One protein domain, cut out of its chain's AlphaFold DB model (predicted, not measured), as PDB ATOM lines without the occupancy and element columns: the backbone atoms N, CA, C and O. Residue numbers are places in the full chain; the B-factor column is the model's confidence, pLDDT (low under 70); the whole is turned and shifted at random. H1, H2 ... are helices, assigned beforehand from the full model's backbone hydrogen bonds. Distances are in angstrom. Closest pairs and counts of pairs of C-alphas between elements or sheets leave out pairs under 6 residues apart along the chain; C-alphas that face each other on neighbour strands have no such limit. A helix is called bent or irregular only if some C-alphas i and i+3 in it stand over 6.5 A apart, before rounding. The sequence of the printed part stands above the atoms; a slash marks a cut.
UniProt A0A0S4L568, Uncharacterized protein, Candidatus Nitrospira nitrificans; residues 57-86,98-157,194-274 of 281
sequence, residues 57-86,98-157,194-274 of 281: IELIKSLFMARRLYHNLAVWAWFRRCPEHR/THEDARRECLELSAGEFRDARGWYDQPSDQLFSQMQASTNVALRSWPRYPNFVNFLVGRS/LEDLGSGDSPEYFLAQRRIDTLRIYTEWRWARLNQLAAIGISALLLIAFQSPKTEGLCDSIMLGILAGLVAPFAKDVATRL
ATOM      1  N   ILE A  57     117.464  88.419 183.611       91.94
ATOM      2  CA  ILE A  57     117.837  89.255 182.461       91.94
ATOM      3  C   ILE A  57     119.257  89.796 182.617       91.94
ATOM      4  O   ILE A  57     120.021  89.792 181.651       91.94
ATOM      5  N   GLU A  58     119.610  90.305 183.797       91.31
ATOM      6  CA  GLU A  58     120.956  90.821 184.064       91.31
ATOM      7  C   GLU A  58     122.004  89.703 183.959       91.31
ATOM      8  O   GLU A  58     123.038  89.897 183.311       91.31
ATOM      9  N   LEU A  59     121.686  88.504 184.452       92.31
ATOM     10  CA  LEU A  59     122.513  87.311 184.287       92.31
ATOM     11  C   LEU A  59     122.689  86.944 182.806       92.31
ATOM     12  O   LEU A  59     123.820  86.831 182.335       92.31
ATOM     13  N   ILE A  60     121.602  86.836 182.037       90.94
ATOM     14  CA  ILE A  60     121.639  86.541 180.594       90.94
ATOM     15  C   ILE A  60     122.475  87.592 179.853       90.94
ATOM     16  O   ILE A  60     123.321  87.250 179.027       90.94
ATOM     17  N   LYS A  61     122.302  88.880 180.168       90.06
ATOM     18  CA  LYS A  61     123.106  89.955 179.566       90.06
ATOM     19  C   LYS A  61     124.595  89.781 179.843       90.06
ATOM     20  O   LYS A  61     125.385  89.990 178.920       90.06
ATOM     21  N   SER A  62     124.952  89.410 181.074       90.19
ATOM     22  CA  SER A  62     126.344  89.192 181.479       90.19
ATOM     23  C   SER A  62     126.968  87.972 180.791       90.19
ATOM     24  O   SER A  62     128.101  88.053 180.327       90.19
ATOM     25  N   LEU A  63     126.209  86.881 180.630       92.00
ATOM     26  CA  LEU A  63     126.700  85.635 180.038       92.00
ATOM     27  C   LEU A  63     126.829  85.706 178.512       92.00
ATOM     28  O   LEU A  63     127.818  85.241 177.950       92.00
ATOM     29  N   PHE A  64     125.850  86.295 177.822       93.44
ATOM     30  CA  PHE A  64     125.790  86.260 176.355       93.44
ATOM     31  C   PHE A  64     126.432  87.466 175.670       93.44
ATOM     32  O   PHE A  64     126.333  87.601 174.449       93.44
ATOM     33  N   MET A  65     127.070  88.367 176.426       94.25
ATOM     34  CA  MET A  65     127.654  89.599 175.877       94.25
ATOM     35  C   MET A  65     126.616  90.370 175.036       94.25
ATOM     36  O   MET A  65     126.922  90.947 173.986       94.25
ATOM     37  N   ALA A  66     125.349  90.332 175.473       93.50
ATOM     38  CA  ALA A  66     124.204  90.801 174.692       93.50
ATOM     39  C   ALA A  66     124.331  92.291 174.352       93.50
ATOM     40  O   ALA A  66     123.971  92.714 173.255       93.50
ATOM     41  N   ARG A  67     124.906  93.067 175.281       94.06
ATOM     42  CA  ARG A  67     125.206  94.489 175.096       94.06
ATOM     43  C   ARG A  67     126.154  94.705 173.919       94.06
ATOM     44  O   ARG A  67     125.818  95.455 173.009       94.06
ATOM     45  N   ARG A  68     127.281  93.990 173.890       95.88
ATOM     46  CA  ARG A  68     128.273  94.072 172.812       95.88
ATOM     47  C   ARG A  68     127.669  93.757 171.450       95.88
ATOM     48  O   ARG A  68     127.892  94.491 170.489       95.88
ATOM     49  N   LEU A  69     126.902  92.668 171.360       95.94
ATOM     50  CA  LEU A  69     126.234  92.282 170.113       95.94
ATOM     51  C   LEU A  69     125.240  93.355 169.669       95.94
ATOM     52  O   LEU A  69     125.242  93.750 168.505       95.94
ATOM     53  N   TYR A  70     124.434  93.859 170.599       96.38
ATOM     54  CA  TYR A  70     123.451  94.890 170.318       96.38
ATOM     55  C   TYR A  70     124.086  96.211 169.864       96.38
ATOM     56  O   TYR A  70     123.693  96.729 168.821       96.38
ATOM     57  N   HIS A  71     125.085  96.729 170.583       96.75
ATOM     58  CA  HIS A  71     125.782  97.963 170.209       96.75
ATOM     59  C   HIS A  71     126.484  97.828 168.856       96.75
ATOM     60  O   HIS A  71     126.347  98.709 168.007       96.75
ATOM     61  N   ASN A  72     127.161  96.701 168.609       96.81
ATOM     62  CA  ASN A  72     127.780  96.425 167.313       96.81
ATOM     63  C   ASN A  72     126.738  96.441 166.186       96.81
ATOM     64  O   ASN A  72     126.925  97.131 165.186       96.81
ATOM     65  N   LEU A  73     125.610  95.747 166.368       96.69
ATOM     66  CA  LEU A  73     124.524  95.726 165.389       96.69
ATOM     67  C   LEU A  73     123.889  97.105 165.184       96.69
ATOM     68  O   LEU A  73     123.586  97.457 164.047       96.69
ATOM     69  N   ALA A  74     123.680  97.881 166.248       95.88
ATOM     70  CA  ALA A  74     123.070  99.206 166.178       95.88
ATOM     71  C   ALA A  74     123.963 100.200 165.423       95.88
ATOM     72  O   ALA A  74     123.504 100.824 164.465       95.88
ATOM     73  N   VAL A  75     125.245 100.283 165.795       95.44
ATOM     74  CA  VAL A  75     126.234 101.150 165.137       95.44
ATOM     75  C   VAL A  75     126.446 100.718 163.688       95.44
ATOM     76  O   VAL A  75     126.402 101.546 162.781       95.44
ATOM     77  N   TRP A  76     126.600  99.419 163.431       95.25
ATOM     78  CA  TRP A  76     126.741  98.911 162.067       95.25
ATOM     79  C   TRP A  76     125.500  99.183 161.208       95.25
ATOM     80  O   TRP A  76     125.615  99.637 160.068       95.25
ATOM     81  N   ALA A  77     124.298  98.963 161.751       93.50
ATOM     82  CA  ALA A  77     123.058  99.267 161.046       93.50
ATOM     83  C   ALA A  77     122.927 100.765 160.754       93.50
ATOM     84  O   ALA A  77     122.403 101.120 159.702       93.50
ATOM     85  N   TRP A  78     123.400 101.633 161.650       93.19
ATOM     86  CA  TRP A  78     123.437 103.075 161.422       93.19
ATOM     87  C   TRP A  78     124.354 103.448 160.257       93.19
ATOM     88  O   TRP A  78     123.884 104.098 159.324       93.19
ATOM     89  N   PHE A  79     125.588 102.931 160.227       91.62
ATOM     90  CA  PHE A  79     126.499 103.143 159.097       91.62
ATOM     91  C   PHE A  79     125.909 102.657 157.764       91.62
ATOM     92  O   PHE A  79     126.081 103.314 156.739       91.62
ATOM     93  N   ARG A  80     125.144 101.555 157.769       88.81
ATOM     94  CA  ARG A  80     124.474 101.019 156.568       88.81
ATOM     95  C   ARG A  80     123.188 101.742 156.159       88.81
ATOM     96  O   ARG A  80     122.735 101.554 155.031       88.81
ATOM     97  N   ARG A  81     122.545 102.491 157.059       83.38
ATOM     98  CA  ARG A  81     121.211 103.082 156.832       83.38
ATOM     99  C   ARG A  81     121.238 104.458 156.182       83.38
ATOM    100  O   ARG A  81     120.155 104.989 155.956       83.38
ATOM    101  N   CYS A  82     122.400 105.024 155.853       68.19
ATOM    102  CA  CYS A  82     122.457 106.341 155.221       68.19
ATOM    103  C   CYS A  82     121.689 106.355 153.880       68.19
ATOM    104  O   CYS A  82     122.111 105.709 152.916       68.19
ATOM    105  N   PRO A  83     120.546 107.068 153.808       56.59
ATOM    106  CA  PRO A  83     119.604 106.977 152.692       56.59
ATOM    107  C   PRO A  83     120.143 107.590 151.393       56.59
ATOM    108  O   PRO A  83     119.685 107.221 150.312       56.59
ATOM    109  N   GLU A  84     121.154 108.455 151.478       59.66
ATOM    110  CA  GLU A  84     121.779 109.122 150.327       59.66
ATOM    111  C   GLU A  84     122.432 108.145 149.332       59.66
ATOM    112  O   GLU A  84     122.545 108.454 148.147       59.66
ATOM    113  N   HIS A  85     122.748 106.915 149.751       51.44
ATOM    114  CA  HIS A  85     123.296 105.891 148.856       51.44
ATOM    115  C   HIS A  85     122.254 105.135 148.024       51.44
ATOM    116  O   HIS A  85     122.617 104.509 147.027       51.44
ATOM    117  N   ARG A  86     120.959 105.177 148.378       53.59
ATOM    118  CA  ARG A  86     119.931 104.456 147.600       53.59
ATOM    119  C   ARG A  86     119.664 105.096 146.238       53.59
ATOM    120  O   ARG A  86     119.300 104.379 145.314       53.59
ATOM    121  N   THR A  98     133.820 103.276 151.336       78.06
ATOM    122  CA  THR A  98     132.852 102.291 151.780       78.06
ATOM    123  C   THR A  98     132.350 102.695 153.165       78.06
ATOM    124  O   THR A  98     133.071 103.299 153.958       78.06
ATOM    125  N   HIS A  99     131.105 102.348 153.501       86.75
ATOM    126  CA  HIS A  99     130.587 102.541 154.863       86.75
ATOM    127  C   HIS A  99     131.493 101.894 155.929       86.75
ATOM    128  O   HIS A  99     131.516 102.337 157.076       86.75
ATOM    129  N   GLU A 100     132.255 100.865 155.545       90.12
ATOM    130  CA  GLU A 100     133.250 100.222 156.398       90.12
ATOM    131  C   GLU A 100     134.478 101.111 156.649       90.12
ATOM    132  O   GLU A 100     135.018 101.063 157.749       90.12
ATOM    133  N   ASP A 101     134.881 101.972 155.707       92.25
ATOM    134  CA  ASP A 101     135.984 102.925 155.902       92.25
ATOM    135  C   ASP A 101     135.586 104.034 156.885       92.25
ATOM    136  O   ASP A 101     136.311 104.309 157.838       92.25
ATOM    137  N   ALA A 102     134.383 104.600 156.729       93.19
ATOM    138  CA  ALA A 102     133.837 105.578 157.676       93.19
ATOM    139  C   ALA A 102     133.699 104.990 159.090       93.19
ATOM    140  O   ALA A 102     134.030 105.631 160.090       93.19
ATOM    141  N   ARG A 103     133.240 103.736 159.179       94.81
ATOM    142  CA  ARG A 103     133.173 102.997 160.441       94.81
ATOM    143  C   ARG A 103     134.562 102.735 161.021       94.81
ATOM    144  O   ARG A 103     134.731 102.853 162.233       94.81
ATOM    145  N   ARG A 104     135.538 102.358 160.191       95.56
ATOM    146  CA  ARG A 104     136.918 102.099 160.616       95.56
ATOM    147  C   ARG A 104     137.551 103.357 161.195       95.56
ATOM    148  O   ARG A 104     138.080 103.274 162.293       95.56
ATOM    149  N   GLU A 105     137.424 104.497 160.522       95.81
ATOM    150  CA  GLU A 105     137.909 105.793 161.019       95.81
ATOM    151  C   GLU A 105     137.228 106.192 162.337       95.81
ATOM    152  O   GLU A 105     137.895 106.621 163.276       95.81
ATOM    153  N   CYS A 106     135.910 105.983 162.456       96.12
ATOM    154  CA  CYS A 106     135.198 106.195 163.718       96.12
ATOM    155  C   CYS A 106     135.763 105.322 164.848       96.12
ATOM    156  O   CYS A 106     135.938 105.805 165.967       96.12
ATOM    157  N   LEU A 107     136.027 104.040 164.577       96.56
ATOM    158  CA  LEU A 107     136.581 103.100 165.556       96.56
ATOM    159  C   LEU A 107     138.028 103.435 165.922       96.56
ATOM    160  O   LEU A 107     138.362 103.409 167.097       96.56
ATOM    161  N   GLU A 108     138.859 103.800 164.951       96.25
ATOM    162  CA  GLU A 108     140.233 104.253 165.187       96.25
ATOM    163  C   GLU A 108     140.255 105.474 166.115       96.25
ATOM    164  O   GLU A 108     140.993 105.504 167.094       96.25
ATOM    165  N   LEU A 109     139.372 106.446 165.883       96.81
ATOM    166  CA  LEU A 109     139.298 107.648 166.709       96.81
ATOM    167  C   LEU A 109     138.686 107.430 168.101       96.81
ATOM    168  O   LEU A 109     139.057 108.128 169.040       96.81
ATOM    169  N   SER A 110     137.711 106.527 168.237       96.75
ATOM    170  CA  SER A 110     136.973 106.329 169.499       96.75
ATOM    171  C   SER A 110     137.572 105.248 170.397       96.75
ATOM    172  O   SER A 110     137.547 105.391 171.617       96.75
ATOM    173  N   ALA A 111     138.120 104.185 169.806       95.62
ATOM    174  CA  ALA A 111     138.717 103.056 170.513       95.62
ATOM    175  C   ALA A 111     140.256 103.073 170.481       95.62
ATOM    176  O   ALA A 111     140.877 102.206 171.088       95.62
ATOM    177  N   GLY A 112     140.878 104.021 169.769       93.94
ATOM    178  CA  GLY A 112     142.327 104.091 169.547       93.94
ATOM    179  C   GLY A 112     142.797 103.162 168.425       93.94
ATOM    180  O   GLY A 112     143.538 103.586 167.542       93.94
ATOM    181  N   GLU A 113     142.317 101.916 168.406       91.75
ATOM    182  CA  GLU A 113     142.604 100.946 167.347       91.75
ATOM    183  C   GLU A 113     141.367 100.134 166.946       91.75
ATOM    184  O   GLU A 113     140.527  99.754 167.763       91.75
ATOM    185  N   PHE A 114     141.289  99.753 165.666       89.12
ATOM    186  CA  PHE A 114     140.206  98.897 165.165       89.12
ATOM    187  C   PHE A 114     140.179  97.508 165.832       89.12
ATOM    188  O   PHE A 114     139.117  96.893 165.955       89.12
ATOM    189  N   ARG A 115     141.337  97.001 166.279       89.44
ATOM    190  CA  ARG A 115     141.452  95.684 166.935       89.44
ATOM    191  C   ARG A 115     140.730  95.649 168.285       89.44
ATOM    192  O   ARG A 115     140.183  94.604 168.645       89.44
ATOM    193  N   ASP A 116     140.621  96.798 168.943       93.94
ATOM    194  CA  ASP A 116     140.010  96.947 170.265       93.94
ATOM    195  C   ASP A 116     138.510  97.266 170.211       93.94
ATOM    196  O   ASP A 116     137.851  97.425 171.243       93.94
ATOM    197  N   ALA A 117     137.912  97.240 169.015       94.31
ATOM    198  CA  ALA A 117     136.484  97.490 168.815       94.31
ATOM    199  C   ALA A 117     135.585  96.598 169.694       94.31
ATOM    200  O   ALA A 117     134.484  96.993 170.073       94.31
ATOM    201  N   ARG A 118     136.040  95.390 170.057       95.50
ATOM    202  CA  ARG A 118     135.283  94.497 170.952       95.50
ATOM    203  C   ARG A 118     135.081  95.094 172.342       95.50
ATOM    204  O   ARG A 118     133.976  94.974 172.863       95.50
ATOM    205  N   GLY A 119     136.126  95.695 172.915       95.00
ATOM    206  CA  GLY A 119     136.057  96.350 174.220       95.00
ATOM    207  C   GLY A 119     135.198  97.605 174.152       95.00
ATOM    208  O   GLY A 119     134.370  97.827 175.028       95.00
ATOM    209  N   TRP A 120     135.312  98.356 173.053       96.25
ATOM    210  CA  TRP A 120     134.494  99.540 172.793       96.25
ATOM    211  C   TRP A 120     132.986  99.247 172.834       96.25
ATOM    212  O   TRP A 120     132.240  99.908 173.551       96.25
ATOM    213  N   TYR A 121     132.529  98.195 172.144       97.06
ATOM    214  CA  TYR A 121     131.105  97.835 172.108       97.06
ATOM    215  C   TYR A 121     130.546  97.296 173.435       97.06
ATOM    216  O   TYR A 121     129.326  97.284 173.613       97.06
ATOM    217  N   ASP A 122     131.393  96.825 174.350       95.69
ATOM    218  CA  ASP A 122     130.957  96.227 175.621       95.69
ATOM    219  C   ASP A 122     130.722  97.262 176.741       95.69
ATOM    220  O   ASP A 122     130.102  96.971 177.773       95.69
ATOM    221  N   GLN A 123     131.160  98.501 176.513       95.88
ATOM    222  CA  GLN A 123     130.997  99.621 177.436       95.88
ATOM    223  C   GLN A 123     129.519 100.000 177.660       95.88
ATOM    224  O   GLN A 123     128.652  99.689 176.832       95.88
ATOM    225  N   PRO A 124     129.200 100.702 178.767       95.44
ATOM    226  CA  PRO A 124     127.909 101.369 178.938       95.44
ATOM    227  C   PRO A 124     127.584 102.281 177.746       95.44
ATOM    228  O   PRO A 124     128.480 102.916 177.191       95.44
ATOM    229  N   SER A 125     126.304 102.376 177.366       95.69
ATOM    230  CA  SER A 125     125.869 103.173 176.206       95.69
ATOM    231  C   SER A 125     126.314 104.632 176.304       95.69
ATOM    232  O   SER A 125     126.795 105.182 175.318       95.69
ATOM    233  N   ASP A 126     126.239 105.231 177.495       96.25
ATOM    234  CA  ASP A 126     126.671 106.614 177.727       96.25
ATOM    235  C   ASP A 126     128.155 106.817 177.406       96.25
ATOM    236  O   ASP A 126     128.527 107.797 176.762       96.25
ATOM    237  N   GLN A 127     129.002 105.865 177.809       96.81
ATOM    238  CA  GLN A 127     130.436 105.922 177.553       96.81
ATOM    239  C   GLN A 127     130.740 105.701 176.068       96.81
ATOM    240  O   GLN A 127     131.516 106.461 175.489       96.81
ATOM    241  N   LEU A 128     130.070 104.731 175.437       97.19
ATOM    242  CA  LEU A 128     130.199 104.459 174.005       97.19
ATOM    243  C   LEU A 128     129.861 105.703 173.171       97.19
ATOM    244  O   LEU A 128     130.639 106.097 172.301       97.19
ATOM    245  N   PHE A 129     128.731 106.357 173.454       97.38
ATOM    246  CA  PHE A 129     128.316 107.553 172.717       97.38
ATOM    247  C   PHE A 129     129.142 108.789 173.073       97.38
ATOM    248  O   PHE A 129     129.396 109.605 172.193       97.38
ATOM    249  N   SER A 130     129.633 108.905 174.309       97.12
ATOM    250  CA  SER A 130     130.576 109.964 174.687       97.12
ATOM    251  C   SER A 130     131.891 109.858 173.905       97.12
ATOM    252  O   SER A 130     132.361 110.853 173.351       97.12
ATOM    253  N   GLN A 131     132.451 108.649 173.770       97.31
ATOM    254  CA  GLN A 131     133.653 108.409 172.963       97.31
ATOM    255  C   GLN A 131     133.404 108.660 171.474       97.31
ATOM    256  O   GLN A 131     134.266 109.197 170.783       97.31
ATOM    257  N   MET A 132     132.213 108.319 170.985       97.06
ATOM    258  CA  MET A 132     131.798 108.592 169.612       97.06
ATOM    259  C   MET A 132     131.616 110.092 169.330       97.06
ATOM    260  O   MET A 132     131.969 110.583 168.265       97.06
ATOM    261  N   GLN A 133     131.097 110.851 170.291       96.81
ATOM    262  CA  GLN A 133     130.995 112.303 170.178       96.81
ATOM    263  C   GLN A 133     132.385 112.957 170.206       96.81
ATOM    264  O   GLN A 133     132.667 113.864 169.420       96.81
ATOM    265  N   ALA A 134     133.280 112.464 171.069       96.62
ATOM    266  CA  ALA A 134     134.670 112.903 171.106       96.62
ATOM    267  C   ALA A 134     135.397 112.604 169.784       96.62
ATOM    268  O   ALA A 134     136.054 113.496 169.243       96.62
ATOM    269  N   SER A 135     135.228 111.401 169.220       96.75
ATOM    270  CA  SER A 135     135.817 111.046 167.925       96.75
ATOM    271  C   SER A 135     135.297 111.935 166.803       96.75
ATOM    272  O   SER A 135     136.078 112.388 165.972       96.75
ATOM    273  N   THR A 136     134.010 112.273 166.806       96.06
ATOM    274  CA  THR A 136     133.437 113.222 165.845       96.06
ATOM    275  C   THR A 136     134.041 114.615 165.950       96.06
ATOM    276  O   THR A 136     134.376 115.201 164.922       96.06
ATOM    277  N   ASN A 137     134.257 115.125 167.162       94.75
ATOM    278  CA  ASN A 137     134.916 116.419 167.351       94.75
ATOM    279  C   ASN A 137     136.347 116.420 166.786       94.75
ATOM    280  O   ASN A 137     136.762 117.394 166.158       94.75
ATOM    281  N   VAL A 138     137.094 115.328 166.980       95.25
ATOM    282  CA  VAL A 138     138.449 115.175 166.421       95.25
ATOM    283  C   VAL A 138     138.406 115.057 164.898       95.25
ATOM    284  O   VAL A 138     139.184 115.725 164.216       95.25
ATOM    285  N   ALA A 139     137.480 114.258 164.364       94.94
ATOM    286  CA  ALA A 139     137.316 114.050 162.931       94.94
ATOM    287  C   ALA A 139     137.016 115.365 162.202       94.94
ATOM    288  O   ALA A 139     137.664 115.662 161.204       94.94
ATOM    289  N   LEU A 140     136.097 116.180 162.734       91.94
ATOM    290  CA  LEU A 140     135.717 117.471 162.148       91.94
ATOM    291  C   LEU A 140     136.887 118.464 162.132       91.94
ATOM    292  O   LEU A 140     137.126 119.111 161.116       91.94
ATOM    293  N   ARG A 141     137.679 118.522 163.212       91.12
ATOM    294  CA  ARG A 141     138.893 119.360 163.279       91.12
ATOM    295  C   ARG A 141     140.019 118.867 162.371       91.12
ATOM    296  O   ARG A 141     140.861 119.650 161.952       91.12
ATOM    297  N   SER A 142     140.055 117.564 162.098       92.88
ATOM    298  CA  SER A 142     141.084 116.901 161.293       92.88
ATOM    299  C   SER A 142     140.494 116.310 160.013       92.88
ATOM    300  O   SER A 142     140.860 115.198 159.626       92.88
ATOM    301  N   TRP A 143     139.591 117.046 159.350       89.88
ATOM    302  CA  TRP A 143     138.837 116.554 158.190       89.88
ATOM    303  C   TRP A 143     139.706 115.836 157.147       89.88
ATOM    304  O   TRP A 143     139.337 114.731 156.746       89.88
ATOM    305  N   PRO A 144     140.870 116.373 156.711       90.75
ATOM    306  CA  PRO A 144     141.675 115.719 155.676       90.75
ATOM    307  C   PRO A 144     142.179 114.325 156.070       90.75
ATOM    308  O   PRO A 144     142.483 113.520 155.194       90.75
ATOM    309  N   ARG A 145     142.278 114.037 157.376       93.06
ATOM    310  CA  ARG A 145     142.750 112.757 157.913       93.06
ATOM    311  C   ARG A 145     141.632 111.726 158.064       93.06
ATOM    312  O   ARG A 145     141.911 110.538 157.952       93.06
ATOM    313  N   TYR A 146     140.398 112.174 158.288       94.12
ATOM    314  CA  TYR A 146     139.233 111.307 158.495       94.12
ATOM    315  C   TYR A 146     138.083 111.656 157.541       94.12
ATOM    316  O   TYR A 146     136.951 111.904 157.975       94.12
ATOM    317  N   PRO A 147     138.347 111.740 156.224       90.94
ATOM    318  CA  PRO A 147     137.372 112.259 155.281       90.94
ATOM    319  C   PRO A 147     136.153 111.348 155.180       90.94
ATOM    320  O   PRO A 147     135.061 111.829 154.899       90.94
ATOM    321  N   ASN A 148     136.294 110.043 155.409       91.31
ATOM    322  CA  ASN A 148     135.213 109.090 155.187       91.31
ATOM    323  C   ASN A 148     134.190 109.169 156.313       91.31
ATOM    324  O   ASN A 148     132.984 109.221 156.053       91.31
ATOM    325  N   PHE A 149     134.664 109.251 157.554       93.69
ATOM    326  CA  PHE A 149     133.805 109.435 158.710       93.69
ATOM    327  C   PHE A 149     133.129 110.800 158.681       93.69
ATOM    328  O   PHE A 149     131.918 110.880 158.889       93.69
ATOM    329  N   VAL A 150     133.858 111.865 158.340       91.75
ATOM    330  CA  VAL A 150     133.236 113.188 158.277       91.75
ATOM    331  C   VAL A 150     132.257 113.304 157.106       91.75
ATOM    332  O   VAL A 150     131.143 113.781 157.304       91.75
ATOM    333  N   ASN A 151     132.589 112.782 155.921       88.62
ATOM    334  CA  ASN A 151     131.645 112.711 154.802       88.62
ATOM    335  C   ASN A 151     130.394 111.906 155.162       88.62
ATOM    336  O   ASN A 151     129.301 112.247 154.723       88.62
ATOM    337  N   PHE A 152     130.524 110.854 155.971       89.75
ATOM    338  CA  PHE A 152     129.380 110.103 156.473       89.75
ATOM    339  C   PHE A 152     128.526 110.934 157.452       89.75
ATOM    340  O   PHE A 152     127.296 110.948 157.348       89.75
ATOM    341  N   LEU A 153     129.159 111.653 158.383       91.06
ATOM    342  CA  LEU A 153     128.477 112.475 159.386       91.06
ATOM    343  C   LEU A 153     127.789 113.689 158.766       91.06
ATOM    344  O   LEU A 153     126.622 113.944 159.042       91.06
ATOM    345  N   VAL A 154     128.491 114.415 157.907       87.81
ATOM    346  CA  VAL A 154     127.986 115.627 157.255       87.81
ATOM    347  C   VAL A 154     127.134 115.288 156.041       87.81
ATOM    348  O   VAL A 154     126.354 116.146 155.633       87.81
ATOM    349  N   GLY A 155     127.268 114.052 155.516       80.06
ATOM    350  CA  GLY A 155     126.635 113.493 154.314       80.06
ATOM    351  C   GLY A 155     125.505 114.370 153.840       80.06
ATOM    352  O   GLY A 155     124.479 114.436 154.522       80.06
ATOM    353  N   ARG A 156     125.812 115.173 152.810       58.47
ATOM    354  CA  ARG A 156     125.013 116.321 152.389       58.47
ATOM    355  C   ARG A 156     123.587 115.848 152.185       58.47
ATOM    356  O   ARG A 156     123.269 115.296 151.130       58.47
ATOM    357  N   SER A 157     122.732 116.171 153.153       52.50
ATOM    358  CA  SER A 157     121.301 116.058 152.975       52.50
ATOM    359  C   SER A 157     120.993 116.834 151.697       52.50
ATOM    360  O   SER A 157     121.254 118.031 151.570       52.50
ATOM    361  N   LEU A 194     138.809 125.247 155.527       63.28
ATOM    362  CA  LEU A 194     139.212 124.237 156.511       63.28
ATOM    363  C   LEU A 194     139.322 124.809 157.933       63.28
ATOM    364  O   LEU A 194     138.970 124.118 158.886       63.28
ATOM    365  N   GLU A 195     139.775 126.055 158.072       67.88
ATOM    366  CA  GLU A 195     139.855 126.757 159.358       67.88
ATOM    367  C   GLU A 195     138.457 127.106 159.905       67.88
ATOM    368  O   GLU A 195     138.174 126.833 161.073       67.88
ATOM    369  N   ASP A 196     137.538 127.563 159.047       67.69
ATOM    370  CA  ASP A 196     136.131 127.817 159.394       67.69
ATOM    371  C   ASP A 196     135.367 126.527 159.727       67.69
ATOM    372  O   ASP A 196     134.555 126.518 160.649       67.69
ATOM    373  N   LEU A 197     135.648 125.407 159.051       63.19
ATOM    374  CA  LEU A 197     135.068 124.099 159.401       63.19
ATOM    375  C   LEU A 197     135.555 123.587 160.766       63.19
ATOM    376  O   LEU A 197     134.839 122.845 161.443       63.19
ATOM    377  N   GLY A 198     136.766 123.978 161.174       61.97
ATOM    378  CA  GLY A 198     137.321 123.693 162.496       61.97
ATOM    379  C   GLY A 198     136.764 124.593 163.603       61.97
ATOM    380  O   GLY A 198     136.859 124.233 164.784       61.97
ATOM    381  N   SER A 199     136.164 125.733 163.239       71.88
ATOM    382  CA  SER A 199     135.419 126.570 164.174       71.88
ATOM    383  C   SER A 199     134.149 125.821 164.601       71.88
ATOM    384  O   SER A 199     133.412 125.272 163.778       71.88
ATOM    385  N   GLY A 200     133.901 125.735 165.911       70.81
ATOM    386  CA  GLY A 200     132.758 124.997 166.478       70.81
ATOM    387  C   GLY A 200     131.382 125.533 166.067       70.81
ATOM    388  O   GLY A 200     130.373 124.955 166.459       70.81
ATOM    389  N   ASP A 201     131.352 126.605 165.274       80.75
ATOM    390  CA  ASP A 201     130.157 127.315 164.839       80.75
ATOM    391  C   ASP A 201     129.707 126.918 163.419       80.75
ATOM    392  O   ASP A 201     128.686 127.413 162.936       80.75
ATOM    393  N   SER A 202     130.423 126.012 162.739       83.25
ATOM    394  CA  SER A 202     130.024 125.563 161.399       83.25
ATOM    395  C   SER A 202     128.687 124.789 161.425       83.25
ATOM    396  O   SER A 202     128.476 123.923 162.282       83.25
ATOM    397  N   PRO A 203     127.750 125.041 160.488       86.00
ATOM    398  CA  PRO A 203     126.496 124.283 160.380       86.00
ATOM    399  C   PRO A 203     126.703 122.762 160.295       86.00
ATOM    400  O   PRO A 203     125.895 121.979 160.804       86.00
ATOM    401  N   GLU A 204     127.802 122.334 159.676       85.44
ATOM    402  CA  GLU A 204     128.222 120.940 159.546       85.44
ATOM    403  C   GLU A 204     128.489 120.286 160.905       85.44
ATOM    404  O   GLU A 204     128.107 119.128 161.115       85.44
ATOM    405  N   TYR A 205     129.088 121.030 161.841       88.31
ATOM    406  CA  TYR A 205     129.353 120.569 163.200       88.31
ATOM    407  C   TYR A 205     128.049 120.226 163.931       88.31
ATOM    408  O   TYR A 205     127.890 119.112 164.445       88.31
ATOM    409  N   PHE A 206     127.066 121.129 163.886       90.50
ATOM    410  CA  PHE A 206     125.748 120.909 164.490       90.50
ATOM    411  C   PHE A 206     125.006 119.715 163.874       90.50
ATOM    412  O   PHE A 206     124.365 118.936 164.589       90.50
ATOM    413  N   LEU A 207     125.098 119.530 162.553       90.06
ATOM    414  CA  LEU A 207     124.485 118.387 161.868       90.06
ATOM    415  C   LEU A 207     125.114 117.058 162.296       90.06
ATOM    416  O   LEU A 207     124.387 116.097 162.573       90.06
ATOM    417  N   ALA A 208     126.445 117.006 162.373       92.00
ATOM    418  CA  ALA A 208     127.176 115.820 162.802       92.00
ATOM    419  C   ALA A 208     126.809 115.425 164.241       92.00
ATOM    420  O   ALA A 208     126.460 114.266 164.487       92.00
ATOM    421  N   GLN A 209     126.797 116.391 165.169       93.06
ATOM    422  CA  GLN A 209     126.382 116.161 166.557       93.06
ATOM    423  C   GLN A 209     124.952 115.626 166.641       93.06
ATOM    424  O   GLN A 209     124.709 114.573 167.233       93.06
ATOM    425  N   ARG A 210     124.008 116.277 165.952       93.25
ATOM    426  CA  ARG A 210     122.597 115.881 165.988       93.25
ATOM    427  C   ARG A 210     122.362 114.468 165.452       93.25
ATOM    428  O   ARG A 210     121.456 113.776 165.926       93.25
ATOM    429  N   ARG A 211     123.155 114.004 164.478       92.94
ATOM    430  CA  ARG A 211     123.075 112.616 163.985       92.94
ATOM    431  C   ARG A 211     123.512 111.601 165.039       92.94
ATOM    432  O   ARG A 211     122.872 110.555 165.150       92.94
ATOM    433  N   ILE A 212     124.551 111.908 165.810       95.00
ATOM    434  CA  ILE A 212     125.023 111.048 166.905       95.00
ATOM    435  C   ILE A 212     124.017 111.048 168.049       95.00
ATOM    436  O   ILE A 212     123.663 109.975 168.533       95.00
ATOM    437  N   ASP A 213     123.473 112.208 168.411       95.94
ATOM    438  CA  ASP A 213     122.419 112.302 169.426       95.94
ATOM    439  C   ASP A 213     121.184 111.492 169.022       95.94
ATOM    440  O   ASP A 213     120.633 110.730 169.817       95.94
ATOM    441  N   THR A 214     120.779 111.577 167.752       94.50
ATOM    442  CA  THR A 214     119.666 110.775 167.222       94.50
ATOM    443  C   THR A 214     119.966 109.276 167.314       94.50
ATOM    444  O   THR A 214     119.092 108.496 167.698       94.50
ATOM    445  N   LEU A 215     121.194 108.856 166.988       94.81
ATOM    446  CA  LEU A 215     121.624 107.466 167.142       94.81
ATOM    447  C   LEU A 215     121.575 107.022 168.609       94.81
ATOM    448  O   LEU A 215     121.074 105.928 168.886       94.81
ATOM    449  N   ARG A 216     122.069 107.855 169.529       96.50
ATOM    450  CA  ARG A 216     122.058 107.595 170.971       96.50
ATOM    451  C   ARG A 216     120.637 107.378 171.470       96.50
ATOM    452  O   ARG A 216     120.338 106.295 171.968       96.50
ATOM    453  N   ILE A 217     119.750 108.345 171.228       96.12
ATOM    454  CA  ILE A 217     118.338 108.285 171.640       96.12
ATOM    455  C   ILE A 217     117.667 107.030 171.072       96.12
ATOM    456  O   ILE A 217     116.984 106.299 171.791       96.12
ATOM    457  N   TYR A 218     117.884 106.738 169.786       95.62
ATOM    458  CA  TYR A 218     117.311 105.554 169.145       95.62
ATOM    459  C   TYR A 218     117.816 104.246 169.772       95.62
ATOM    460  O   TYR A 218     117.039 103.307 169.971       95.62
ATOM    461  N   THR A 219     119.111 104.177 170.075       95.44
ATOM    462  CA  THR A 219     119.753 102.990 170.652       95.44
ATOM    463  C   THR A 219     119.295 102.771 172.093       95.44
ATOM    464  O   THR A 219     118.891 101.666 172.446       95.44
ATOM    465  N   GLU A 220     119.259 103.819 172.915       96.12
ATOM    466  CA  GLU A 220     118.767 103.746 174.296       96.12
ATOM    467  C   GLU A 220     117.297 103.321 174.345       96.12
ATOM    468  O   GLU A 220     116.946 102.367 175.048       96.12
ATOM    469  N   TRP A 221     116.446 103.951 173.529       95.69
ATOM    470  CA  TRP A 221     115.031 103.598 173.435       95.69
ATOM    471  C   TRP A 221     114.835 102.135 173.027       95.69
ATOM    472  O   TRP A 221     114.088 101.391 173.668       95.69
ATOM    473  N   ARG A 222     115.522 101.689 171.968       96.06
ATOM    474  CA  ARG A 222     115.360 100.325 171.458       96.06
ATOM    475  C   ARG A 222     115.909  99.291 172.441       96.06
ATOM    476  O   ARG A 222     115.284  98.245 172.605       96.06
ATOM    477  N   TRP A 223     117.024  99.568 173.114       94.19
ATOM    478  CA  TRP A 223     117.556  98.697 174.165       94.19
ATOM    479  C   TRP A 223     116.591  98.570 175.346       94.19
ATOM    480  O   TRP A 223     116.318  97.457 175.801       94.19
ATOM    481  N   ALA A 224     116.020  99.686 175.806       91.38
ATOM    482  CA  ALA A 224     115.023  99.690 176.871       91.38
ATOM    483  C   ALA A 224     113.790  98.850 176.499       91.38
ATOM    484  O   ALA A 224     113.351  98.014 177.291       91.38
ATOM    485  N   ARG A 225     113.283  98.988 175.265       92.81
ATOM    486  CA  ARG A 225     112.154  98.182 174.770       92.81
ATOM    487  C   ARG A 225     112.473  96.695 174.685       92.81
ATOM    488  O   ARG A 225     111.656  95.886 175.113       92.81
ATOM    489  N   LEU A 226     113.652  96.324 174.189       92.75
ATOM    490  CA  LEU A 226     114.070  94.918 174.143       92.75
ATOM    491  C   LEU A 226     114.182  94.312 175.546       92.75
ATOM    492  O   LEU A 226     113.732  93.192 175.762       92.75
ATOM    493  N   ASN A 227     114.709  95.068 176.511       90.06
ATOM    494  CA  ASN A 227     114.777  94.633 177.906       90.06
ATOM    495  C   ASN A 227     113.390  94.439 178.521       90.06
ATOM    496  O   ASN A 227     113.170  93.455 179.220       90.06
ATOM    497  N   GLN A 228     112.457  95.353 178.246       88.62
ATOM    498  CA  GLN A 228     111.081  95.250 178.723       88.62
ATOM    499  C   GLN A 228     110.370  94.025 178.131       88.62
ATOM    500  O   GLN A 228     109.720  93.280 178.859       88.62
ATOM    501  N   LEU A 229     110.532  93.781 176.827       91.62
ATOM    502  CA  LEU A 229     109.973  92.597 176.169       91.62
ATOM    503  C   LEU A 229     110.563  91.299 176.732       91.62
ATOM    504  O   LEU A 229     109.823  90.352 176.986       91.62
ATOM    505  N   ALA A 230     111.876  91.270 176.979       91.19
ATOM    506  CA  ALA A 230     112.526  90.130 177.617       91.19
ATOM    507  C   ALA A 230     111.987  89.888 179.036       91.19
ATOM    508  O   ALA A 230     111.726  88.742 179.391       91.19
ATOM    509  N   ALA A 231     111.760  90.951 179.817       87.75
ATOM    510  CA  ALA A 231     111.204  90.844 181.166       87.75
ATOM    511  C   ALA A 231     109.799  90.249 181.166       87.75
ATOM    512  O   ALA A 231     109.524  89.333 181.935       87.75
ATOM    513  N   ILE A 232     108.932  90.722 180.267       87.94
ATOM    514  CA  ILE A 232     107.580  90.181 180.093       87.94
ATOM    515  C   ILE A 232     107.635  88.698 179.711       87.94
ATOM    516  O   ILE A 232     106.957  87.881 180.333       87.94
ATOM    517  N   GLY A 233     108.475  88.338 178.735       89.56
ATOM    518  CA  GLY A 233     108.626  86.952 178.293       89.56
ATOM    519  C   GLY A 233     109.129  86.017 179.397       89.56
ATOM    520  O   GLY A 233     108.556  84.949 179.600       89.56
ATOM    521  N   ILE A 234     110.158  86.429 180.145       90.69
ATOM    522  CA  ILE A 234     110.728  85.630 181.241       90.69
ATOM    523  C   ILE A 234     109.738  85.506 182.401       90.69
ATOM    524  O   ILE A 234     109.565  84.409 182.924       90.69
ATOM    525  N   SER A 235     109.045  86.584 182.779       87.81
ATOM    526  CA  SER A 235     108.038  86.537 183.849       87.81
ATOM    527  C   SER A 235     106.877  85.601 183.507       87.81
ATOM    528  O   SER A 235     106.464  84.807 184.351       87.81
ATOM    529  N   ALA A 236     106.379  85.645 182.265       86.50
ATOM    530  CA  ALA A 236     105.347  84.720 181.802       86.50
ATOM    531  C   ALA A 236     105.835  83.264 181.827       86.50
ATOM    532  O   ALA A 236     105.133  82.391 182.335       86.50
ATOM    533  N   LEU A 237     107.059  83.010 181.352       89.62
ATOM    534  CA  LEU A 237     107.655  81.674 181.374       89.62
ATOM    535  C   LEU A 237     107.823  81.142 182.805       89.62
ATOM    536  O   LEU A 237     107.520  79.979 183.055       89.62
ATOM    537  N   LEU A 238     108.271  81.984 183.743       89.31
ATOM    538  CA  LEU A 238     108.430  81.610 185.149       89.31
ATOM    539  C   LEU A 238     107.098  81.209 185.781       89.31
ATOM    540  O   LEU A 238     107.032  80.184 186.447       89.31
ATOM    541  N   LEU A 239     106.031  81.979 185.563       85.94
ATOM    542  CA  LEU A 239     104.720  81.641 186.119       85.94
ATOM    543  C   LEU A 239     104.155  80.355 185.526       85.94
ATOM    544  O   LEU A 239     103.645  79.530 186.277       85.94
ATOM    545  N   ILE A 240     104.297  80.156 184.212       85.94
ATOM    546  CA  ILE A 240     103.915  78.895 183.566       85.94
ATOM    547  C   ILE A 240     104.718  77.730 184.159       85.94
ATOM    548  O   ILE A 240     104.158  76.668 184.394       85.94
ATOM    549  N   ALA A 241     106.011  77.922 184.433       88.44
ATOM    550  CA  ALA A 241     106.855  76.889 185.030       88.44
ATOM    551  C   ALA A 241     106.505  76.595 186.502       88.44
ATOM    552  O   ALA A 241     106.635  75.454 186.940       88.44
ATOM    553  N   PHE A 242     106.071  77.602 187.269       87.50
ATOM    554  CA  PHE A 242     105.666  77.434 188.670       87.50
ATOM    555  C   PHE A 242     104.254  76.869 188.827       87.50
ATOM    556  O   PHE A 242     103.973  76.199 189.824       87.50
ATOM    557  N   GLN A 243     103.360  77.108 187.867       85.25
ATOM    558  CA  GLN A 243     102.057  76.462 187.860       85.25
ATOM    559  C   GLN A 243     102.206  75.010 187.392       85.25
ATOM    560  O   GLN A 243     102.531  74.716 186.247       85.25
ATOM    561  N   SER A 244     101.983  74.081 188.325       69.19
ATOM    562  CA  SER A 244     101.864  72.639 188.068       69.19
ATOM    563  C   SER A 244     100.952  72.374 186.847       69.19
ATOM    564  O   SER A 244     100.006  73.139 186.668       69.19
ATOM    565  N   PRO A 245     101.168  71.318 186.028       71.31
ATOM    566  CA  PRO A 245     100.578  71.131 184.684       71.31
ATOM    567  C   PRO A 245      99.054  70.894 184.618       71.31
ATOM    568  O   PRO A 245      98.552  70.248 183.697       71.31
ATOM    569  N   LYS A 246      98.277  71.416 185.565       75.44
ATOM    570  CA  LYS A 246      96.829  71.515 185.432       75.44
ATOM    571  C   LYS A 246      96.531  72.596 184.393       75.44
ATOM    572  O   LYS A 246      96.786  73.774 184.601       75.44
ATOM    573  N   THR A 247      96.018  72.168 183.248       71.25
ATOM    574  CA  THR A 247      95.726  72.998 182.069       71.25
ATOM    575  C   THR A 247      94.638  74.053 182.299       71.25
ATOM    576  O   THR A 247      94.490  74.976 181.499       71.25
ATOM    577  N   GLU A 248      93.885  73.943 183.392       80.25
ATOM    578  CA  GLU A 248      92.869  74.908 183.813       80.25
ATOM    579  C   GLU A 248      93.548  76.105 184.502       80.25
ATOM    580  O   GLU A 248      93.741  76.105 185.712       80.25
ATOM    581  N   GLY A 249      93.980  77.104 183.722       80.00
ATOM    582  CA  GLY A 249      94.598  78.331 184.266       80.00
ATOM    583  C   GLY A 249      95.710  78.967 183.423       80.00
ATOM    584  O   GLY A 249      96.313  79.964 183.828       80.00
ATOM    585  N   LEU A 250      96.002  78.433 182.232       83.94
ATOM    586  CA  LEU A 250      97.097  78.938 181.393       83.94
ATOM    587  C   LEU A 250      96.878  80.391 180.928       83.94
ATOM    588  O   LEU A 250      97.830  81.167 180.878       83.94
ATOM    589  N   CYS A 251      95.632  80.788 180.639       85.62
ATOM    590  CA  CYS A 251      95.310  82.170 180.262       85.62
ATOM    591  C   CYS A 251      95.590  83.152 181.413       85.62
ATOM    592  O   CYS A 251      96.284  84.151 181.218       85.62
ATOM    593  N   ASP A 252      95.133  82.819 182.622       82.38
ATOM    594  CA  ASP A 252      95.332  83.646 183.816       82.38
ATOM    595  C   ASP A 252      96.819  83.767 184.161       82.38
ATOM    596  O   ASP A 252      97.295  84.855 184.476       82.38
ATOM    597  N   SER A 253      97.586  82.684 183.998       80.12
ATOM    598  CA  SER A 253      99.048  82.681 184.162       80.12
ATOM    599  C   SER A 253      99.751  83.638 183.210       80.12
ATOM    600  O   SER A 253     100.643  84.386 183.615       80.12
ATOM    601  N   ILE A 254      99.357  83.612 181.933       83.06
ATOM    602  CA  ILE A 254      99.922  84.493 180.911       83.06
ATOM    603  C   ILE A 254      99.585  85.945 181.242       83.06
ATOM    604  O   ILE A 254     100.481  86.789 181.228       83.06
ATOM    605  N   MET A 255      98.328  86.237 181.588       84.06
ATOM    606  CA  MET A 255      97.905  87.590 181.962       84.06
ATOM    607  C   MET A 255      98.652  88.090 183.199       84.06
ATOM    608  O   MET A 255      99.183  89.204 183.187       84.06
ATOM    609  N   LEU A 256      98.782  87.253 184.230       80.44
ATOM    610  CA  LEU A 256      99.533  87.584 185.438       80.44
ATOM    611  C   LEU A 256     101.024  87.803 185.137       80.44
ATOM    612  O   LEU A 256     101.637  88.712 185.692       80.44
ATOM    613  N   GLY A 257     101.602  87.030 184.216       78.62
ATOM    614  CA  GLY A 257     102.996  87.179 183.785       78.62
ATOM    615  C   GLY A 257     103.261  88.445 182.997       78.62
ATOM    616  O   GLY A 257     104.280  89.104 183.219       78.62
ATOM    617  N   ILE A 258     102.321  88.826 182.136       80.75
ATOM    618  CA  ILE A 258     102.358  90.108 181.435       80.75
ATOM    619  C   ILE A 258     102.297  91.252 182.448       80.75
ATOM    620  O   ILE A 258     103.145  92.146 182.397       80.75
ATOM    621  N   LEU A 259     101.364  91.203 183.404       79.69
ATOM    622  CA  LEU A 259     101.250  92.214 184.460       79.69
ATOM    623  C   LEU A 259     102.521  92.288 185.319       79.69
ATOM    624  O   LEU A 259     103.048  93.381 185.529       79.69
ATOM    625  N   ALA A 260     103.078  91.146 185.732       77.81
ATOM    626  CA  ALA A 260     104.339  91.083 186.474       77.81
ATOM    627  C   ALA A 260     105.496  91.723 185.691       77.81
ATOM    628  O   ALA A 260     106.254  92.531 186.228       77.81
ATOM    629  N   GLY A 261     105.617  91.395 184.401       77.44
ATOM    630  CA  GLY A 261     106.634  91.966 183.519       77.44
ATOM    631  C   GLY A 261     106.480  93.472 183.297       77.44
ATOM    632  O   GLY A 261     107.483  94.177 183.193       77.44
ATOM    633  N   LEU A 262     105.246  93.982 183.262       83.19
ATOM    634  CA  LEU A 262     104.962  95.417 183.146       83.19
ATOM    635  C   LEU A 262     105.311  96.194 184.420       83.19
ATOM    636  O   LEU A 262     105.771  97.331 184.320       83.19
ATOM    637  N   VAL A 263     105.123  95.591 185.598       80.69
ATOM    638  CA  VAL A 263     105.417  96.218 186.900       80.69
ATOM    639  C   VAL A 263     106.909  96.145 187.257       80.69
ATOM    640  O   VAL A 263     107.405  96.994 187.999       80.69
ATOM    641  N   ALA A 264     107.663  95.193 186.700       78.25
ATOM    642  CA  ALA A 264     109.074  94.979 187.037       78.25
ATOM    643  C   ALA A 264     109.978  96.237 186.935       78.25
ATOM    644  O   ALA A 264     110.748  96.473 187.871       78.25
ATOM    645  N   PRO A 265     109.895  97.092 185.890       76.44
ATOM    646  CA  PRO A 265     110.685  98.326 185.828       76.44
ATOM    647  C   PRO A 265     110.369  99.289 186.979       76.44
ATOM    648  O   PRO A 265     111.280  99.856 187.574       76.44
ATOM    649  N   PHE A 266     109.090  99.414 187.345       80.19
ATOM    650  CA  PHE A 266     108.662 100.262 188.455       80.19
ATOM    651  C   PHE A 266     109.203  99.746 189.793       80.19
ATOM    652  O   PHE A 266     109.717 100.526 190.593       80.19
ATOM    653  N   ALA A 267     109.160  98.428 190.012       77.31
ATOM    654  CA  ALA A 267     109.737  97.810 191.205       77.31
ATOM    655  C   ALA A 267     111.247  98.087 191.316       77.31
ATOM    656  O   ALA A 267     111.729  98.443 192.395       77.31
ATOM    657  N   LYS A 268     111.987  98.005 190.198       76.50
ATOM    658  CA  LYS A 268     113.415  98.357 190.155       76.50
ATOM    659  C   LYS A 268     113.652  99.827 190.504       76.50
ATOM    660  O   LYS A 268     114.540 100.120 191.306       76.50
ATOM    661  N   ASP A 269     112.874 100.742 189.936       81.69
ATOM    662  CA  ASP A 269     113.025 102.177 190.197       81.69
ATOM    663  C   ASP A 269     112.728 102.520 191.662       81.69
ATOM    664  O   ASP A 269     113.483 103.264 192.292       81.69
ATOM    665  N   VAL A 270     111.676 101.930 192.237       80.06
ATOM    666  CA  VAL A 270     111.341 102.082 193.660       80.06
ATOM    667  C   VAL A 270     112.459 101.525 194.542       80.06
ATOM    668  O   VAL A 270     112.918 102.228 195.441       80.06
ATOM    669  N   ALA A 271     112.967 100.322 194.263       77.75
ATOM    670  CA  ALA A 271     114.073  99.728 195.018       77.75
ATOM    671  C   ALA A 271     115.363 100.567 194.929       77.75
ATOM    672  O   ALA A 271     116.057 100.772 195.929       77.75
ATOM    673  N   THR A 272     115.663 101.118 193.752       78.06
ATOM    674  CA  THR A 272     116.828 101.994 193.541       78.06
ATOM    675  C   THR A 272     116.686 103.296 194.335       78.06
ATOM    676  O   THR A 272     117.625 103.733 194.998       78.06
ATOM    677  N   ARG A 273     115.490 103.898 194.360       88.06
ATOM    678  CA  ARG A 273     115.224 105.099 195.169       88.06
ATOM    679  C   ARG A 273     115.282 104.810 196.667       88.06
ATOM    680  O   ARG A 273     115.907 105.567 197.402       88.06
ATOM    681  N   LEU A 274     114.701 103.702 197.122       85.69
ATOM    682  CA  LEU A 274     114.743 103.303 198.533       85.69
ATOM    683  C   LEU A 274     116.171 103.006 199.005       85.69
ATOM    684  O   LEU A 274     116.562 103.457 200.078       85.69
TER     685      LEU A 274
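What this domain is: This is residues 57 to 86, 98 to 157 and 194 to 274 of the 281 residues of an uncharacterized protein of Candidatus Nitrospira nitrificans (UniProt A0A0S4L568). One long helix, H8, runs along most of the length, and a cluster of shorter helices, H2 to H6, sits beside its first half: H2, H5 and H6 pack on H8, and H3 and H4 lie beyond them. At the other end of H8 the chain folds back as a helical hairpin with H9a, and then H9b turns off, sticking out with residues 266 to 274. The printed part has 171 residues with nine named helices, H1 to H9 in chain order, and no named strand: all helix, with mostly crossed packing. It is loose, with a radius of gyration of the C-alphas of 21.3 A, and spans 73 by 36 by 31 A, only just a rod.

Where its parts are: H8, residues 203 to 242, is 58.6 A long, from C-alpha 203 at (126.496, 124.283, 160.380) to C-alpha 242 at (105.666, 77.434, 188.670). H9, residues 250 to 274, was assigned as one helix by its hydrogen bonds but is bent, with C-alphas 262 and 265 7.0 A apart; its arms are H9a, residues 250 to 262, 18.3 A, and H9b, residues 265 to 274, 14.2 A. H1 is residues 57 to 63, starting at (117.837, 89.255, 182.461); H2, residues 66 to 80, 20.8 A; H3, residues 99 to 111, 17.6 A; H4, residues 114 to 122; H5, residues 125 to 141, 24.5 A; H6, residues 147 to 154; H7, residues 194 to 198. H4 is irregular, with C-alphas 115 and 118 7.5 A apart.

How they stand to each other: H8 is the hub, touching five other helices. Its residues 205 to 220 touch H5 at a shallow tilt of 16 degrees, opposite ways, closest at the C-alphas of Phe 129 and Arg 216, 6.5 A. H6 touches H8 about perpendicular, at 78 degrees, with C-alphas 153 and 208 closest at 5.0 A. H2 only just touches H8, with 3 pairs of C-alphas within 8 A, closest Ala 74 and Thr 219, 6.7 A. H1 only just touches it too, with 3 pairs, closest C-alphas 57 and 231, 6.9 A. H9a forms a hairpin with H8, at a tilt of 36 degrees, only just steep, closest C-alphas 236 and 257, 3.9 A. H3 touches H6, closest C-alphas 102 and 149, 4.0 A; H4 touches H2, closest C-alphas 68 and 122, 4.4 A; H7 touches H5, closest C-alphas 141 and 198, 4.7 A. H3 and H4 are apart from H8. In H1, H2, H3, H5, H6, H7, H8, H9a and H9b every O i to N i+4 pair is within hydrogen-bond range; in H4 2 of 5 are, beside 4 of 6 O i to N i+3 pairs.

The domain as a whole: The C-alphas of Glu 195 and Lys 246, 74.7 A apart, are the farthest. Residues 87 to 97 and 158 to 193 are not printed, with C-alpha gaps of 13.8 A from 86 to 98 and 20.0 A from 157 to 194. Of the links printed whole, none is long. Mean pLDDT of the printed part is 87.6; residues 82 to 86, 156 to 157, 194 to 198 and 244 are under 70.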